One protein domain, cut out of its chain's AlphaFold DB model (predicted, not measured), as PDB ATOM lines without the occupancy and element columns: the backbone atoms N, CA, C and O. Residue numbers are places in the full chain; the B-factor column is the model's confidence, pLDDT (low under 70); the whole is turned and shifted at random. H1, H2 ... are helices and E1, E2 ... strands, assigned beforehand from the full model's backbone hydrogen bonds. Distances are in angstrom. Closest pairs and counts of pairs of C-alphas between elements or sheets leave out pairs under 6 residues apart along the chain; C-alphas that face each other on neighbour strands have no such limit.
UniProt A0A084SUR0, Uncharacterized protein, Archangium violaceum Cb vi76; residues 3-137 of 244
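What this domain is: This is residues 3 to 137 of the 244 residues of an uncharacterized protein of Archangium violaceum Cb vi76 (UniProt A0A084SUR0). What shape do these atoms make? One antiparallel sheet of five strands has H3 and H2 packed over one face and no named helix over the other; H4 packs on H3, away from the sheet, and H1 sits beside H2. What is it built of? The printed part has 135 residues, with named elements in the order E1 H1 H2 H3 E2 E3 E4 E5 H4 and a mixed class of helices and strands; across the sheet the order is E1 E5 E2 E3 E4. How large is it? It is compact, with a radius of gyration of the C-alphas of 14.7 A, and spans 39 by 36 by 23 A.

How they stand to each other: How do the strands pair? Across the antiparallel sheet come E1 (residues 3 to 8), E5 (108 to 114), E2 (71 to 76), E3 (79 to 85) and E4 (93 to 97), with E1 and E4 as edge strands. Within hydrogen-bond range are N 6 and O 110 at 2.8 A for E1 and E5, N 73 and O 111 at 2.8 A for E5 and E2, N 74 and O 81 at 2.9 A for E2 and E3, and N 82 and O 96 at 2.9 A for E3 and E4. E2, E3 and E4 form two hairpins and a meander, each strand the antiparallel neighbour of the one before; with E5, also a neighbour of E2, they make a Greek key. What is on the sheet? H3 (residues 57 to 68) and H2 (27 to 34) are on the same face, giving two layers, helices on one face of a sheet. H3, at a height of 7.9 A, is over E2 and only just over E3, with 3 C-alphas there, and runs along the strands at 16 degrees to E2 on the local plane; its C-alpha 66 is 3.8 A from that of Gly 85. H2, at a height of 8.4 A, is over E3 and only just slantwise to it, at 32 degrees on the local plane. Where are the other helices? H1 (residues 13 to 17) only grazes the sheet and touches H2, the closest C-alphas being Pro 14 and Ala 30, 5.3 A apart. H4 (residues 122 to 136), not on the sheet, touches H3 with residues 125 to 129 alone, at a steep tilt of 63 degrees, opposite ways; the closest C-alphas are those of Glu 63 and Ile 129, 6.4 A. In H1, H2, H3 and H4 every O i to N i+4 pair is within hydrogen-bond range.

Where its parts are: Where do the first and last elements lie? E1 begins at C-alpha 3 (192.320, 126.245, 118.944), and H4 ends at C-alpha 136 (173.894, 107.690, 127.370). Which are longest? H4 measures 21.3 A, and E3 and E5 measure 19.9 A each.

The domain as a whole: How far does it reach? The C-alphas of Pro 22 and Gly 117, the two farthest apart, are 41.2 A apart. Is the backbone continuous and well predicted? The printed part has no cut, and the link from H2 to H3 is long, 22 residues. Mean pLDDT of the printed part is 78.6, with values under 70 at residues 20 to 25, 41 to 55, 88 to 91, 117 to 120 and 136 to 137.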
ATOM      1  N   GLN A   3     193.416 125.459 118.390       92.44
ATOM      2  CA  GLN A   3     192.320 126.245 118.944       92.44
ATOM      3  C   GLN A   3     191.351 126.593 117.819       92.44
ATOM      4  O   GLN A   3     191.767 127.024 116.742       92.44
ATOM      5  N   LEU A   4     190.064 126.398 118.072       91.50
ATOM      6  CA  LEU A   4     188.984 126.722 117.155       91.50
ATOM      7  C   LEU A   4     187.928 127.521 117.911       91.50
ATOM      8  O   LEU A   4     187.464 127.095 118.963       91.50
ATOM      9  N   ALA A   5     187.554 128.676 117.369       95.94
ATOM     10  CA  ALA A   5     186.495 129.511 117.915       95.94
ATOM     11  C   ALA A   5     185.451 129.781 116.832       95.94
ATOM     12  O   ALA A   5     185.787 130.209 115.728       95.94
ATOM     13  N   VAL A   6     184.186 129.534 117.158       95.56
ATOM     14  CA  VAL A   6     183.034 129.813 116.298       95.56
ATOM     15  C   VAL A   6     182.063 130.671 117.085       95.56
ATOM     16  O   VAL A   6     181.707 130.329 118.210       95.56
ATOM     17  N   ALA A   7     181.638 131.782 116.493       96.31
ATOM     18  CA  ALA A   7     180.659 132.673 117.087       96.31
ATOM     19  C   ALA A   7     179.576 133.034 116.073       96.31
ATOM     20  O   ALA A   7     179.875 133.306 114.909       96.31
ATOM     21  N   ASP A   8     178.333 133.082 116.532       96.19
ATOM     22  CA  ASP A   8     177.185 133.515 115.745       96.19
ATOM     23  C   ASP A   8     176.280 134.459 116.548       96.19
ATOM     24  O   ASP A   8     176.234 134.417 117.777       96.19
ATOM     25  N   ALA A   9     175.538 135.315 115.842       95.62
ATOM     26  CA  ALA A   9     174.581 136.260 116.423       95.62
ATOM     27  C   ALA A   9     173.132 135.727 116.427       95.62
ATOM     28  O   ALA A   9     172.176 136.502 116.359       95.62
ATOM     29  N   GLY A  10     172.957 134.408 116.444       92.19
ATOM     30  CA  GLY A  10     171.666 133.736 116.411       92.19
ATOM     31  C   GLY A  10     170.901 133.801 117.733       92.19
ATOM     32  O   GLY A  10     171.164 134.606 118.630       92.19
ATOM     33  N   ILE A  11     169.903 132.926 117.856       92.06
ATOM     34  CA  ILE A  11     168.962 132.934 118.987       92.06
ATOM     35  C   ILE A  11     169.554 132.375 120.294       92.06
ATOM     36  O   ILE A  11     168.985 132.606 121.360       92.06
ATOM     37  N   GLY A  12     170.700 131.690 120.223       91.88
ATOM     38  CA  GLY A  12     171.347 131.022 121.354       91.88
ATOM     39  C   GLY A  12     170.751 129.647 121.681       91.88
ATOM     40  O   GLY A  12     169.621 129.328 121.304       91.88
ATOM     41  N   ILE A  13     171.517 128.836 122.412       90.69
ATOM     42  CA  ILE A  13     171.178 127.441 122.741       90.69
ATOM     43  C   ILE A  13     169.875 127.330 123.561       90.69
ATOM     44  O   ILE A  13     169.006 126.543 123.186       90.69
ATOM     45  N   PRO A  14     169.636 128.133 124.620       89.56
ATOM     46  CA  PRO A  14     168.414 127.989 125.413       89.56
ATOM     47  C   PRO A  14     167.140 128.321 124.627       89.56
ATOM     48  O   PRO A  14     166.066 127.782 124.891       89.56
ATOM     49  N   ALA A  15     167.228 129.246 123.667       89.81
ATOM     50  CA  ALA A  15     166.092 129.587 122.818       89.81
ATOM     51  C   ALA A  15     165.874 128.553 121.710       89.81
ATOM     52  O   ALA A  15     164.724 128.281 121.378       89.81
ATOM     53  N   SER A  16     166.942 127.966 121.162       88.12
ATOM     54  CA  SER A  16     166.813 126.937 120.129       88.12
ATOM     55  C   SER A  16     166.198 125.650 120.681       88.12
ATOM     56  O   SER A  16     165.298 125.102 120.055       88.12
ATOM     57  N   LEU A  17     166.592 125.206 121.880       80.19
ATOM     58  CA  LEU A  17     166.064 123.977 122.490       80.19
ATOM     59  C   LEU A  17     164.605 124.091 122.947       80.19
ATOM     60  O   LEU A  17     163.924 123.077 123.076       80.19
ATOM     61  N   ARG A  18     164.096 125.307 123.166       79.62
ATOM     62  CA  ARG A  18     162.764 125.551 123.743       79.62
ATOM     63  C   ARG A  18     161.612 124.927 122.954       79.62
ATOM     64  O   ARG A  18     160.611 124.564 123.560       79.62
ATOM     65  N   ALA A  19     161.753 124.809 121.632       73.81
ATOM     66  CA  ALA A  19     160.722 124.233 120.768       73.81
ATOM     67  C   ALA A  19     160.439 122.756 121.093       73.81
ATOM     68  O   ALA A  19     159.288 122.336 121.067       73.81
ATOM     69  N   LEU A  20     161.480 121.992 121.435       67.06
ATOM     70  CA  LEU A  20     161.410 120.539 121.634       67.06
ATOM     71  C   LEU A  20     161.664 120.113 123.083       67.06
ATOM     72  O   LEU A  20     161.294 119.017 123.498       67.06
ATOM     73  N   HIS A  21     162.237 121.007 123.884       67.44
ATOM     74  CA  HIS A  21     162.519 120.809 125.297       67.44
ATOM     75  C   HIS A  21     162.002 122.007 126.113       67.44
ATOM     76  O   HIS A  21     162.792 122.734 126.721       67.44
ATOM     77  N   PRO A  22     160.675 122.234 126.166       68.12
ATOM     78  CA  PRO A  22     160.087 123.416 126.807       68.12
ATOM     79  C   PRO A  22     160.378 123.503 128.315       68.12
ATOM     80  O   PRO A  22     160.338 124.588 128.890       68.12
ATOM     81  N   ASN A  23     160.715 122.373 128.947       65.31
ATOM     82  CA  ASN A  23     161.077 122.300 130.363       65.31
ATOM     83  C   ASN A  23     162.518 122.775 130.655       65.31
ATOM     84  O   ASN A  23     162.868 122.940 131.819       65.31
ATOM     85  N   LEU A  24     163.352 123.008 129.631       69.00
ATOM     86  CA  LEU A  24     164.704 123.572 129.760       69.00
ATOM     87  C   LEU A  24     164.655 125.104 129.651       69.00
ATOM     88  O   LEU A  24     165.176 125.700 128.709       69.00
ATOM     89  N   SER A  25     163.965 125.746 130.592       69.75
ATOM     90  CA  SER A  25     163.815 127.207 130.621       69.75
ATOM     91  C   SER A  25     165.017 127.931 131.234       69.75
ATOM     92  O   SER A  25     165.245 129.100 130.921       69.75
ATOM     93  N   ASP A  26     165.787 127.242 132.076       81.88
ATOM     94  CA  ASP A  26     167.007 127.759 132.691       81.88
ATOM     95  C   ASP A  26     168.201 127.695 131.709       81.88
ATOM     96  O   ASP A  26     168.470 126.622 131.157       81.88
ATOM     97  N   PRO A  27     168.919 128.810 131.455       84.88
ATOM     98  CA  PRO A  27     170.031 128.844 130.504       84.88
ATOM     99  C   PRO A  27     171.182 127.888 130.826       84.88
ATOM    100  O   PRO A  27     171.751 127.310 129.900       84.88
ATOM    101  N   GLU A  28     171.520 127.716 132.106       84.50
ATOM    102  CA  GLU A  28     172.586 126.804 132.532       84.50
ATOM    103  C   GLU A  28     172.170 125.354 132.281       84.50
ATOM    104  O   GLU A  28     172.872 124.629 131.575       84.50
ATOM    105  N   ALA A  29     170.977 124.958 132.736       77.06
ATOM    106  CA  ALA A  29     170.437 123.623 132.493       77.06
ATOM    107  C   ALA A  29     170.290 123.308 130.994       77.06
ATOM    108  O   ALA A  29     170.596 122.198 130.557       77.06
ATOM    109  N   ALA A  30     169.843 124.272 130.183       80.62
ATOM    110  CA  ALA A  30     169.743 124.104 128.735       80.62
ATOM    111  C   ALA A  30     171.123 123.914 128.084       80.62
ATOM    112  O   ALA A  30     171.284 123.057 127.211       80.62
ATOM    113  N   LEU A  31     172.124 124.682 128.523       84.69
ATOM    114  CA  LEU A  31     173.491 124.582 128.024       84.69
ATOM    115  C   LEU A  31     174.144 123.252 128.420       84.69
ATOM    116  O   LEU A  31     174.684 122.567 127.554       84.69
ATOM    117  N   GLU A  32     174.038 122.837 129.681       80.25
ATOM    118  CA  GLU A  32     174.528 121.532 130.136       80.25
ATOM    119  C   GLU A  32     173.864 120.397 129.349       80.25
ATOM    120  O   GLU A  32     174.533 119.496 128.834       80.25
ATOM    121  N   LYS A  33     172.536 120.466 129.184       77.25
ATOM    122  CA  LYS A  33     171.780 119.440 128.467       77.25
ATOM    123  C   LYS A  33     172.141 119.381 126.982       77.25
ATOM    124  O   LYS A  33     172.148 118.290 126.428       77.25
ATOM    125  N   SER A  34     172.515 120.497 126.352       83.44
ATOM    126  CA  SER A  34     172.963 120.533 124.947       83.44
ATOM    127  C   SER A  34     174.231 119.716 124.666       83.44
ATOM    128  O   SER A  34     174.500 119.375 123.515       83.44
ATOM    129  N   LEU A  35     174.998 119.366 125.706       83.94
ATOM    130  CA  LEU A  35     176.164 118.492 125.587       83.94
ATOM    131  C   LEU A  35     175.806 117.002 125.543       83.94
ATOM    132  O   LEU A  35     176.705 116.180 125.400       83.94
ATOM    133  N   TRP A  36     174.533 116.632 125.702       75.44
ATOM    134  CA  TRP A  36     174.078 115.243 125.648       75.44
ATOM    135  C   TRP A  36     173.776 114.809 124.208       75.44
ATOM    136  O   TRP A  36     173.392 115.643 123.385       75.44
ATOM    137  N   PRO A  37     173.913 113.507 123.887       71.06
ATOM    138  CA  PRO A  37     173.599 113.027 122.550       71.06
ATOM    139  C   PRO A  37     172.116 113.264 122.232       71.06
ATOM    140  O   PRO A  37     171.256 113.117 123.100       71.06
ATOM    141  N   HIS A  38     171.837 113.607 120.974       71.81
ATOM    142  CA  HIS A  38     170.492 113.818 120.420       71.81
ATOM    143  C   HIS A  38     169.699 115.006 120.991       71.81
ATOM    144  O   HIS A  38     168.525 115.155 120.663       71.81
ATOM    145  N   ILE A  39     170.321 115.896 121.771       71.44
ATOM    146  CA  ILE A  39     169.665 117.127 122.228       71.44
ATOM    147  C   ILE A  39     169.800 118.213 121.156       71.44
ATOM    148  O   ILE A  39     170.898 118.680 120.852       71.44
ATOM    149  N   SER A  40     168.674 118.606 120.554       75.50
ATOM    150  CA  SER A  40     168.616 119.620 119.496       75.50
ATOM    151  C   SER A  40     167.277 120.358 119.482       75.50
ATOM    152  O   SER A  40     166.256 119.840 119.912       75.50
ATOM    153  N   GLY A  41     167.281 121.581 118.945       61.00
ATOM    154  CA  GLY A  41     166.081 122.390 118.715       61.00
ATOM    155  C   GLY A  41     165.454 122.215 117.330       61.00
ATOM    156  O   GLY A  41     164.370 122.727 117.076       61.00
ATOM    157  N   THR A  42     166.152 121.536 116.416       54.91
ATOM    158  CA  THR A  42     165.781 121.417 114.994       54.91
ATOM    159  C   THR A  42     165.165 120.076 114.607       54.91
ATOM    160  O   THR A  42     164.607 119.973 113.519       54.91
ATOM    161  N   PHE A  43     165.257 119.060 115.464       51.19
ATOM    162  CA  PHE A  43     164.801 117.701 115.173       51.19
ATOM    163  C   PHE A  43     164.138 117.119 116.417       51.19
ATOM    164  O   PHE A  43     164.784 117.094 117.464       51.19
ATOM    165  N   GLU A  44     162.885 116.656 116.319       44.25
ATOM    166  CA  GLU A  44     162.278 115.850 117.391       44.25
ATOM    167  C   GLU A  44     163.173 114.631 117.675       44.25
ATOM    168  O   GLU A  44     163.821 114.120 116.754       44.25
ATOM    169  N   GLU A  45     163.239 114.169 118.931       41.38
ATOM    170  CA  GLU A  45     163.957 112.937 119.299       41.38
ATOM    171  C   GLU A  45     163.575 111.805 118.322       41.38
ATOM    172  O   GLU A  45     162.446 111.320 118.327       41.38
ATOM    173  N   GLY A  46     164.510 111.413 117.445       39.44
ATOM    174  CA  GLY A  46     164.311 110.355 116.444       39.44
ATOM    175  C   GLY A  46     164.090 110.796 114.986       39.44
ATOM    176  O   GLY A  46     164.149 109.942 114.103       39.44
ATOM    177  N   LEU A  47     163.924 112.087 114.674       35.56
ATOM    178  CA  LEU A  47     163.809 112.573 113.289       35.56
ATOM    179  C   LEU A  47     165.187 112.920 112.710       35.56
ATOM    180  O   LEU A  47     165.639 114.060 112.768       35.56
ATOM    181  N   THR A  48     165.881 111.947 112.119       36.59
ATOM    182  CA  THR A  48     167.151 112.217 111.429       36.59
ATOM    183  C   THR A  48     166.995 112.143 109.915       36.59
ATOM    184  O   THR A  48     166.955 111.057 109.335       36.59
ATOM    185  N   GLY A  49     167.050 113.299 109.254       33.59
ATOM    186  CA  GLY A  49     167.713 113.367 107.956       33.59
ATOM    187  C   GLY A  49     169.175 112.989 108.184       33.59
ATOM    188  O   GLY A  49     169.908 113.737 108.818       33.59
ATOM    189  N   THR A  50     169.572 111.798 107.734       36.94
ATOM    190  CA  THR A  50     170.874 111.153 107.996       36.94
ATOM    191  C   THR A  50     171.139 110.888 109.487       36.94
ATOM    192  O   THR A  50     171.389 111.799 110.271       36.94
ATOM    193  N   GLN A  51     171.120 109.611 109.882       41.34
ATOM    194  CA  GLN A  51     171.304 109.095 111.253       41.34
ATOM    195  C   GLN A  51     172.617 109.495 111.971       41.34
ATOM    196  O   GLN A  51     172.941 108.930 113.010       41.34
ATOM    197  N   GLN A  52     173.398 110.452 111.462       44.38
ATOM    198  CA  GLN A  52     174.709 110.803 112.011       44.38
ATOM    199  C   GLN A  52     174.845 112.235 112.553       44.38
ATOM    200  O   GLN A  52     175.804 112.478 113.276       44.38
ATOM    201  N   ASN A  53     173.912 113.169 112.299       46.50
ATOM    202  CA  ASN A  53     174.201 114.600 112.530       46.50
ATOM    203  C   ASN A  53     173.207 115.399 113.398       46.50
ATOM    204  O   ASN A  53     173.503 116.542 113.747       46.50
ATOM    205  N   ALA A  54     172.058 114.847 113.798       57.19
ATOM    206  CA  ALA A  54     171.099 115.579 114.635       57.19
ATOM    207  C   ALA A  54     171.511 115.543 116.121       57.19
ATOM    208  O   ALA A  54     171.471 114.490 116.755       57.19
ATOM    209  N   GLY A  55     171.923 116.688 116.679       66.75
ATOM    210  CA  GLY A  55     172.210 116.833 118.117       66.75
ATOM    211  C   GLY A  55     173.467 116.106 118.610       66.75
ATOM    212  O   GLY A  55     173.588 115.823 119.796       66.75
ATOM    213  N   MET A  56     174.395 115.766 117.709       75.44
ATOM    214  CA  MET A  56     175.620 115.030 118.056       75.44
ATOM    215  C   MET A  56     176.870 115.915 118.111       75.44
ATOM    216  O   MET A  56     177.811 115.592 118.828       75.44
ATOM    217  N   GLY A  57     176.899 117.041 117.392       81.81
ATOM    218  CA  GLY A  57     178.113 117.853 117.234       81.81
ATOM    219  C   GLY A  57     178.715 118.349 118.553       81.81
ATOM    220  O   GLY A  57     179.901 118.133 118.799       81.81
ATOM    221  N   LEU A  58     177.897 118.955 119.423       87.12
ATOM    222  CA  LEU A  58     178.350 119.439 120.736       87.12
ATOM    223  C   LEU A  58     178.786 118.295 121.657       87.12
ATOM    224  O   LEU A  58     179.800 118.415 122.341       87.12
ATOM    225  N   PHE A  59     178.075 117.165 121.618       85.06
ATOM    226  CA  PHE A  59     178.470 115.958 122.341       85.06
ATOM    227  C   PHE A  59     179.856 115.466 121.895       85.06
ATOM    228  O   PHE A  59     180.716 115.212 122.735       85.06
ATOM    229  N   PHE A  60     180.108 115.388 120.582       84.50
ATOM    230  CA  PHE A  60     181.393 114.931 120.047       84.50
ATOM    231  C   PHE A  60     182.555 115.812 120.504       84.50
ATOM    232  O   PHE A  60     183.553 115.283 120.988       84.50
ATOM    233  N   ILE A  61     182.440 117.137 120.384       88.31
ATOM    234  CA  ILE A  61     183.530 118.037 120.794       88.31
ATOM    235  C   ILE A  61     183.715 118.056 122.317       88.31
ATOM    236  O   ILE A  61     184.847 118.151 122.787       88.31
ATOM    237  N   ALA A  62     182.640 117.896 123.097       88.62
ATOM    238  CA  ALA A  62     182.729 117.793 124.549       88.62
ATOM    239  C   ALA A  62     183.445 116.508 124.978       88.62
ATOM    240  O   ALA A  62     184.365 116.569 125.785       88.62
ATOM    241  N   GLU A  63     183.081 115.349 124.424       86.06
ATOM    242  CA  GLU A  63     183.773 114.092 124.735       86.06
ATOM    243  C   GLU A  63     185.214 114.081 124.218       86.06
ATOM    244  O   GLU A  63     186.100 113.563 124.895       86.06
ATOM    245  N   MET A  64     185.475 114.714 123.072       86.19
ATOM    246  CA  MET A  64     186.832 114.886 122.562       86.19
ATOM    247  C   MET A  64     187.683 115.729 123.518       86.19
ATOM    248  O   MET A  64     188.806 115.331 123.811       86.19
ATOM    249  N   ALA A  65     187.158 116.833 124.070       88.44
ATOM    250  CA  ALA A  65     187.859 117.608 125.100       88.44
ATOM    251  C   ALA A  65     188.175 116.751 126.337       88.44
ATOM    252  O   ALA A  65     189.312 116.752 126.799       88.44
ATOM    253  N   LYS A  66     187.204 115.971 126.831       87.69
ATOM    254  CA  LYS A  66     187.385 115.104 128.012       87.69
ATOM    255  C   LYS A  66     188.504 114.085 127.812       87.69
ATOM    256  O   LYS A  66     189.365 113.968 128.665       87.69
ATOM    257  N   LEU A  67     188.494 113.381 126.681       86.50
ATOM    258  CA  LEU A  67     189.399 112.257 126.409       86.50
ATOM    259  C   LEU A  67     190.831 112.675 126.055       86.50
ATOM    260  O   LEU A  67     191.750 111.870 126.143       86.50
ATOM    261  N   THR A  68     191.025 113.913 125.609       85.94
ATOM    262  CA  THR A  68     192.320 114.381 125.088       85.94
ATOM    263  C   THR A  68     193.016 115.377 126.009       85.94
ATOM    264  O   THR A  68     194.078 115.887 125.655       85.94
ATOM    265  N   GLY A  69     192.432 115.691 127.170       88.06
ATOM    266  CA  GLY A  69     192.920 116.786 128.012       88.06
ATOM    267  C   GLY A  69     192.691 118.170 127.394       88.06
ATOM    268  O   GLY A  69     193.471 119.093 127.621       88.06
ATOM    269  N   GLY A  70     191.676 118.298 126.540       91.12
ATOM    270  CA  GLY A  70     191.297 119.542 125.882       91.12
ATOM    271  C   GLY A  70     190.422 120.441 126.753       91.12
ATOM    272  O   GLY A  70     189.976 120.066 127.837       91.12
ATOM    273  N   THR A  71     190.139 121.639 126.248       94.00
ATOM    274  CA  THR A  71     189.232 122.599 126.891       94.00
ATOM    275  C   THR A  71     188.124 123.008 125.927       94.00
ATOM    276  O   THR A  71     188.366 123.239 124.747       94.00
ATOM    277  N   LEU A  72     186.894 123.099 126.427       94.94
ATOM    278  CA  LEU A  72     185.723 123.569 125.695       94.94
ATOM    279  C   LEU A  72     185.048 124.678 126.504       94.94
ATOM    280  O   LEU A  72     184.617 124.452 127.629       94.94
ATOM    281  N   LEU A  73     184.930 125.868 125.923       96.62
ATOM    282  CA  LEU A  73     184.146 126.971 126.462       96.62
ATOM    283  C   LEU A  73     182.947 127.216 125.556       96.62
ATOM    284  O   LEU A  73     183.097 127.391 124.348       96.62
ATOM    285  N   ILE A  74     181.756 127.263 126.141       96.19
ATOM    286  CA  ILE A  74     180.537 127.637 125.430       96.19
ATOM    287  C   ILE A  74     179.890 128.794 126.171       96.19
ATOM    288  O   ILE A  74     179.505 128.651 127.326       96.19
ATOM    289  N   ALA A  75     179.741 129.929 125.499       96.69
ATOM    290  CA  ALA A  75     178.969 131.057 125.992       96.69
ATOM    291  C   ALA A  75     177.729 131.238 125.119       96.69
ATOM    292  O   ALA A  75     177.797 131.292 123.893       96.69
ATOM    293  N   THR A  76     176.574 131.347 125.751       95.56
ATOM    294  CA  THR A  76     175.301 131.619 125.084       95.56
ATOM    295  C   THR A  76     174.489 132.587 125.930       95.56
ATOM    296  O   THR A  76     174.949 133.031 126.979       95.56
ATOM    297  N   ARG A  77     173.298 132.975 125.485       93.81
ATOM    298  CA  ARG A  77     172.483 133.959 126.202       93.81
ATOM    299  C   ARG A  77     172.187 133.481 127.626       93.81
ATOM    300  O   ARG A  77     171.422 132.539 127.808       93.81
ATOM    301  N   GLY A  78     172.761 134.168 128.613       92.25
ATOM    302  CA  GLY A  78     172.513 133.932 130.036       92.25
ATOM    303  C   GLY A  78     173.352 132.836 130.697       92.25
ATOM    304  O   GLY A  78     173.164 132.616 131.888       92.25
ATOM    305  N   ALA A  79     174.259 132.162 129.981       92.94
ATOM    306  CA  ALA A  79     175.129 131.148 130.575       92.94
ATOM    307  C   ALA A  79     176.471 131.029 129.845       92.94
ATOM    308  O   ALA A  79     176.542 131.121 128.617       92.94
ATOM    309  N   THR A  80     177.522 130.756 130.614       95.69
ATOM    310  CA  THR A  80     178.848 130.407 130.102       95.69
ATOM    311  C   THR A  80     179.361 129.180 130.834       95.69
ATOM    312  O   THR A  80     179.447 129.181 132.059       95.69
ATOM    313  N   LEU A  81     179.710 128.145 130.079       92.44
ATOM    314  CA  LEU A  81     180.203 126.871 130.574       92.44
ATOM    315  C   LEU A  81     181.656 126.670 130.147       92.44
ATOM    316  O   LEU A  81     181.991 126.886 128.983       92.44
ATOM    317  N   LEU A  82     182.490 126.218 131.079       94.44
ATOM    318  CA  LEU A  82     183.842 125.742 130.822       94.44
ATOM    319  C   LEU A  82     183.928 124.255 131.167       94.44
ATOM    320  O   LEU A  82     183.568 123.845 132.270       94.44
ATOM    321  N   LEU A  83     184.447 123.474 130.232       91.06
ATOM    322  CA  LEU A  83     184.787 122.071 130.390       91.06
ATOM    323  C   LEU A  83     186.291 121.915 130.173       91.06
ATOM    324  O   LEU A  83     186.811 122.332 129.139       91.06
ATOM    325  N   SER A  84     186.971 121.278 131.120       90.88
ATOM    326  CA  SER A  84     188.395 120.946 131.031       90.88
ATOM    327  C   SER A  84     188.591 119.449 131.245       90.88
ATOM    328  O   SER A  84     188.204 118.912 132.281       90.88
ATOM    329  N   GLY A  85     189.150 118.767 130.248       86.38
ATOM    330  CA  GLY A  85     189.455 117.340 130.309       86.38
ATOM    331  C   GLY A  85     190.819 117.046 130.923       86.38
ATOM    332  O   GLY A  85     191.678 117.924 131.019       86.38
ATOM    333  N   TRP A  86     191.030 115.781 131.269       80.81
ATOM    334  CA  TRP A  86     192.301 115.230 131.734       80.81
ATOM    335  C   TRP A  86     192.646 114.008 130.880       80.81
ATOM    336  O   TRP A  86     191.759 113.305 130.404       80.81
ATOM    337  N   VAL A  87     193.935 113.766 130.639       72.31
ATOM    338  CA  VAL A  87     194.370 112.594 129.865       72.31
ATOM    339  C   VAL A  87     194.425 111.385 130.799       72.31
ATOM    340  O   VAL A  87     195.449 111.138 131.431       72.31
ATOM    341  N   ASP A  88     193.322 110.650 130.892       69.75
ATOM    342  CA  ASP A  88     193.233 109.349 131.562       69.75
ATOM    343  C   ASP A  88     192.250 108.404 130.846       69.75
ATOM    344  O   ASP A  88     191.508 108.810 129.947       69.75
ATOM    345  N   GLU A  89     192.282 107.114 131.199       57.69
ATOM    346  CA  GLU A  89     191.424 106.088 130.580       57.69
ATOM    347  C   GLU A  89     189.936 106.283 130.931       57.69
ATOM    348  O   GLU A  89     189.052 105.895 130.161       57.69
ATOM    349  N   GLU A  90     189.637 106.932 132.062       63.00
ATOM    350  CA  GLU A  90     188.267 107.198 132.504       63.00
ATOM    351  C   GLU A  90     187.637 108.438 131.828       63.00
ATOM    352  O   GLU A  90     186.409 108.536 131.708       63.00
ATOM    353  N   GLY A  91     188.438 109.358 131.290       62.28
ATOM    354  CA  GLY A  91     187.996 110.643 130.746       62.28
ATOM    355  C   GLY A  91     187.506 111.601 131.833       62.28
ATOM    356  O   GLY A  91     186.434 112.213 131.684       62.28
ATOM    357  N   ASN A  92     188.248 111.701 132.939       73.94
ATOM    358  CA  ASN A  92     187.948 112.653 134.002       73.94
ATOM    359  C   ASN A  92     187.938 114.082 133.453       73.94
ATOM    360  O   ASN A  92     188.674 114.453 132.535       73.94
ATOM    361  N   HIS A  93     187.046 114.898 134.000       82.56
ATOM    362  CA  HIS A  93     186.843 116.263 133.545       82.56
ATOM    363  C   HIS A  93     186.279 117.133 134.656       82.56
ATOM    364  O   HIS A  93     185.566 116.654 135.536       82.56
ATOM    365  N   ASP A  94     186.585 118.421 134.570       84.56
ATOM    366  CA  ASP A  94     185.902 119.472 135.310       84.56
ATOM    367  C   ASP A  94     184.884 120.143 134.385       84.56
ATOM    368  O   ASP A  94     185.169 120.397 133.210       84.56
ATOM    369  N   LEU A  95     183.691 120.408 134.905       83.31
ATOM    370  CA  LEU A  95     182.621 121.099 134.198       83.31
ATOM    371  C   LEU A  95     182.031 122.135 135.146       83.31
ATOM    372  O   LEU A  95     181.462 121.787 136.180       83.31
ATOM    373  N   ARG A  96     182.177 123.414 134.798       88.44
ATOM    374  CA  ARG A  96     181.777 124.528 135.663       88.44
ATOM    375  C   ARG A  96     181.161 125.675 134.880       88.44
ATOM    376  O   ARG A  96     181.613 126.013 133.783       88.44
ATOM    377  N   PHE A  97     180.170 126.317 135.481       88.62
ATOM    378  CA  PHE A  97     179.649 127.589 134.996       88.62
ATOM    379  C   PHE A  97     180.539 128.745 135.466       88.62
ATOM    380  O   PHE A  97     181.098 128.712 136.564       88.62
ATOM    381  N   ILE A  98     180.715 129.747 134.606       90.12
ATOM    382  CA  ILE A  98     181.495 130.945 134.921       90.12
ATOM    383  C   ILE A  98     180.611 131.941 135.672       90.12
ATOM    384  O   ILE A  98     179.547 132.323 135.192       90.12
ATOM    385  N   GLU A  99     181.094 132.384 136.829       83.69
ATOM    386  CA  GLU A  99     180.432 133.381 137.670       83.69
ATOM    387  C   GLU A  99     180.844 134.823 137.299       83.69
ATOM    388  O   GLU A  99     181.978 135.045 136.856       83.69
ATOM    389  N   PRO A 100     179.985 135.831 137.556       83.62
ATOM    390  CA  PRO A 100     178.605 135.708 138.034       83.62
ATOM    391  C   PRO A 100     177.650 135.076 137.009       83.62
ATOM    392  O   PRO A 100     177.775 135.305 135.803       83.62
ATOM    393  N   ARG A 101     176.654 134.327 137.501       75.38
ATOM    394  CA  ARG A 101     175.544 133.798 136.687       75.38
ATOM    395  C   ARG A 101     174.932 134.858 135.769       75.38
ATOM    396  O   ARG A 101     174.827 136.034 136.120       75.38
ATOM    397  N   GLY A 102     174.476 134.432 134.593       75.00
ATOM    398  CA  GLY A 102     173.904 135.327 133.582       75.00
ATOM    399  C   GLY A 102     174.928 135.908 132.601       75.00
ATOM    400  O   GLY A 102     174.524 136.461 131.576       75.00
ATOM    401  N   ILE A 103     176.235 135.751 132.856       85.00
ATOM    402  CA  ILE A 103     177.280 136.068 131.874       85.00
ATOM    403  C   ILE A 103     177.187 135.106 130.690       85.00
ATOM    404  O   ILE A 103     177.128 133.885 130.844       85.00
ATOM    405  N   GLY A 104     177.206 135.666 129.485       90.75
ATOM    406  CA  GLY A 104     176.971 134.916 128.266       90.75
ATOM    407  C   GLY A 104     177.345 135.679 127.005       90.75
ATOM    408  O   GLY A 104     177.885 136.783 127.057       90.75
ATOM    409  N   PHE A 105     177.005 135.096 125.858       95.50
ATOM    410  CA  PHE A 105     177.182 135.715 124.546       95.50
ATOM    411  C   PHE A 105     175.813 136.021 123.906       95.50
ATOM    412  O   PHE A 105     174.892 135.215 124.052       95.50
ATOM    413  N   PRO A 106     175.637 137.145 123.178       92.25
ATOM    414  CA  PRO A 106     174.361 137.499 122.542       92.25
ATOM    415  C   PRO A 106     173.823 136.501 121.503       92.25
ATOM    416  O   PRO A 106     172.669 136.628 121.101       92.25
ATOM    417  N   GLY A 107     174.606 135.512 121.077       93.88
ATOM    418  CA  GLY A 107     174.138 134.350 120.316       93.88
ATOM    419  C   GLY A 107     174.738 133.068 120.883       93.88
ATOM    420  O   GLY A 107     174.403 132.677 122.006       93.88
ATOM    421  N   THR A 108     175.650 132.441 120.143       96.25
ATOM    422  CA  THR A 108     176.472 131.337 120.660       96.25
ATOM    423  C   THR A 108     177.936 131.575 120.318       96.25
ATOM    424  O   THR A 108     178.262 131.932 119.193       96.25
ATOM    425  N   LEU A 109     178.815 131.394 121.297       97.00
ATOM    426  CA  LEU A 109     180.261 131.328 121.141       97.00
ATOM    427  C   LEU A 109     180.704 129.951 121.626       97.00
ATOM    428  O   LEU A 109     180.413 129.578 122.758       97.00
ATOM    429  N   VAL A 110     181.422 129.221 120.784       96.50
ATOM    430  CA  VAL A 110     182.043 127.938 121.107       96.50
ATOM    431  C   VAL A 110     183.537 128.074 120.865       96.50
ATOM    432  O   VAL A 110     183.956 128.380 119.751       96.50
ATOM    433  N   VAL A 111     184.338 127.850 121.899       96.62
ATOM    434  CA  VAL A 111     185.801 127.818 121.838       96.62
ATOM    435  C   VAL A 111     186.257 126.432 122.249       96.62
ATOM    436  O   VAL A 111     185.861 125.931 123.294       96.62
ATOM    437  N   PHE A 112     187.089 125.812 121.429       93.25
ATOM    438  CA  PHE A 112     187.564 124.454 121.621       93.25
ATOM    439  C   PHE A 112     189.076 124.398 121.436       93.25
ATOM    440  O   PHE A 112     189.610 124.893 120.443       93.25
ATOM    441  N   GLU A 113     189.757 123.788 122.397       92.69
ATOM    442  CA  GLU A 113     191.206 123.667 122.454       92.69
ATOM    443  C   GLU A 113     191.619 122.211 122.623       92.69
ATOM    444  O   GLU A 113     191.132 121.509 123.508       92.69
ATOM    445  N   LEU A 114     192.564 121.779 121.787       85.94
ATOM    446  CA  LEU A 114     193.133 120.438 121.810       85.94
ATOM    447  C   LEU A 114     194.667 120.469 121.819       85.94
ATOM    448  O   LEU A 114     195.296 121.191 121.027       85.94
ATOM    449  N   PRO A 115     195.321 119.634 122.639       82.56
ATOM    450  CA  PRO A 115     196.749 119.395 122.504       82.56
ATOM    451  C   PRO A 115     197.026 118.610 121.212       82.56
ATOM    452  O   PRO A 115     196.524 117.514 121.000       82.56
ATOM    453  N   VAL A 116     197.879 119.160 120.339       70.69
ATOM    454  CA  VAL A 116     198.196 118.596 119.003       70.69
ATOM    455  C   VAL A 116     198.895 117.226 119.087       70.69
ATOM    456  O   VAL A 116     198.894 116.485 118.116       70.69
ATOM    457  N   GLY A 117     199.448 116.867 120.252       67.19
ATOM    458  CA  GLY A 117     200.034 115.548 120.526       67.19
ATOM    459  C   GLY A 117     199.144 114.590 121.330       67.19
ATOM    460  O   GLY A 117     199.595 113.496 121.641       67.19
ATOM    461  N   GLY A 118     197.919 114.987 121.697       58.94
ATOM    462  CA  GLY A 118     197.019 114.183 122.538       58.94
ATOM    463  C   GLY A 118     196.156 113.172 121.775       58.94
ATOM    464  O   GLY A 118     195.457 112.381 122.394       58.94
ATOM    465  N   VAL A 119     196.191 113.184 120.439       59.47
ATOM    466  CA  VAL A 119     195.378 112.301 119.589       59.47
ATOM    467  C   VAL A 119     196.303 111.415 118.762       59.47
ATOM    468  O   VAL A 119     196.708 111.777 117.660       59.47
ATOM    469  N   VAL A 120     196.674 110.265 119.323       62.09
ATOM    470  CA  VAL A 120     197.559 109.287 118.662       62.09
ATOM    471  C   VAL A 120     196.765 108.362 117.726       62.09
ATOM    472  O   VAL A 120     197.277 107.969 116.682       62.09
ATOM    473  N   ASP A 121     195.493 108.089 118.048       73.94
ATOM    474  CA  ASP A 121     194.576 107.266 117.247       73.94
ATOM    475  C   ASP A 121     193.191 107.932 117.134       73.94
ATOM    476  O   ASP A 121     192.328 107.816 118.009       73.94
ATOM    477  N   TYR A 122     192.989 108.683 116.048       71.31
ATOM    478  CA  TYR A 122     191.729 109.383 115.785       71.31
ATOM    479  C   TYR A 122     190.550 108.421 115.519       71.31
ATOM    480  O   TYR A 122     189.488 108.627 116.108       71.31
ATOM    481  N   PRO A 123     190.682 107.359 114.693       73.75
ATOM    482  CA  PRO A 123     189.625 106.358 114.538       73.75
ATOM    483  C   PRO A 123     189.156 105.723 115.855       73.75
ATOM    484  O   PRO A 123     187.946 105.665 116.094       73.75
ATOM    485  N   ALA A 124     190.076 105.299 116.727       76.50
ATOM    486  CA  ALA A 124     189.719 104.689 118.010       76.50
ATOM    487  C   ALA A 124     189.017 105.678 118.955       76.50
ATOM    488  O   ALA A 124     188.048 105.324 119.634       76.50
ATOM    489  N   LEU A 125     189.456 106.942 118.955       78.62
ATOM    490  CA  LEU A 125     188.807 108.017 119.703       78.62
ATOM    491  C   LEU A 125     187.353 108.213 119.254       78.62
ATOM    492  O   LEU A 125     186.446 108.278 120.085       78.62
ATOM    493  N   ILE A 126     187.108 108.261 117.943       75.81
ATOM    494  CA  ILE A 126     185.759 108.433 117.392       75.81
ATOM    495  C   ILE A 126     184.846 107.251 117.742       75.81
ATOM    496  O   ILE A 126     183.695 107.476 118.120       75.81
ATOM    497  N   GLU A 127     185.330 106.011 117.660       77.62
ATOM    498  CA  GLU A 127     184.547 104.837 118.073       77.62
ATOM    499  C   GLU A 127     184.225 104.856 119.573       77.62
ATOM    500  O   GLU A 127     183.079 104.629 119.962       77.62
ATOM    501  N   THR A 128     185.182 105.252 120.416       83.25
ATOM    502  CA  THR A 128     184.954 105.409 121.862       83.25
ATOM    503  C   THR A 128     183.838 106.418 122.150       83.25
ATOM    504  O   THR A 128     182.945 106.157 122.959       83.25
ATOM    505  N   ILE A 129     183.840 107.561 121.458       79.06
ATOM    506  CA  ILE A 129     182.800 108.587 121.611       79.06
ATOM    507  C   ILE A 129     181.431 108.054 121.152       79.06
ATOM    508  O   ILE A 129     180.424 108.292 121.824       79.06
ATOM    509  N   LYS A 130     181.373 107.289 120.053       75.44
ATOM    510  CA  LYS A 130     180.127 106.651 119.588       75.44
ATOM    511  C   LYS A 130     179.578 105.642 120.597       75.44
ATOM    512  O   LYS A 130     178.369 105.622 120.825       75.44
ATOM    513  N   GLU A 131     180.428 104.833 121.221       80.69
ATOM    514  CA  GLU A 131     179.990 103.892 122.260       80.69
ATOM    515  C   GLU A 131     179.459 104.622 123.502       80.69
ATOM    516  O   GLU A 131     178.388 104.281 124.009       80.69
ATOM    517  N   ARG A 132     180.119 105.705 123.938       77.88
ATOM    518  CA  ARG A 132     179.606 106.564 125.022       77.88
ATOM    519  C   ARG A 132     178.251 107.187 124.680       77.88
ATOM    520  O   ARG A 132     177.394 107.287 125.558       77.88
ATOM    521  N   ALA A 133     178.033 107.576 123.421       71.69
ATOM    522  CA  ALA A 133     176.730 108.059 122.968       71.69
ATOM    523  C   ALA A 133     175.656 106.978 123.130       71.69
ATOM    524  O   ALA A 133     174.646 107.227 123.782       71.69
ATOM    525  N   LYS A 134     175.903 105.756 122.635       72.62
ATOM    526  CA  LYS A 134     174.961 104.626 122.751       72.62
ATOM    527  C   LYS A 134     174.575 104.322 124.200       72.62
ATOM    528  O   LYS A 134     173.415 104.026 124.463       72.62
ATOM    529  N   GLN A 135     175.523 104.407 125.135       71.12
ATOM    530  CA  GLN A 135     175.272 104.168 126.562       71.12
ATOM    531  C   GLN A 135     174.419 105.264 127.220       71.12
ATOM    532  O   GLN A 135     173.647 104.977 128.135       71.12
ATOM    533  N   ARG A 136     174.577 106.521 126.787       64.56
ATOM    534  CA  ARG A 136     173.894 107.690 127.370       64.56
ATOM    535  C   ARG A 136     172.588 108.047 126.673       64.56
ATOM    536  O   ARG A 136     171.802 108.805 127.238       64.56
ATOM    537  N   THR A 137     172.337 107.501 125.488       62.12
ATOM    538  CA  THR A 137     171.030 107.564 124.840       62.12
ATOM    539  C   THR A 137     170.049 106.703 125.646       62.12
ATOM    540  O   THR A 137     170.199 105.480 125.691       62.12
TER     541      THR A 137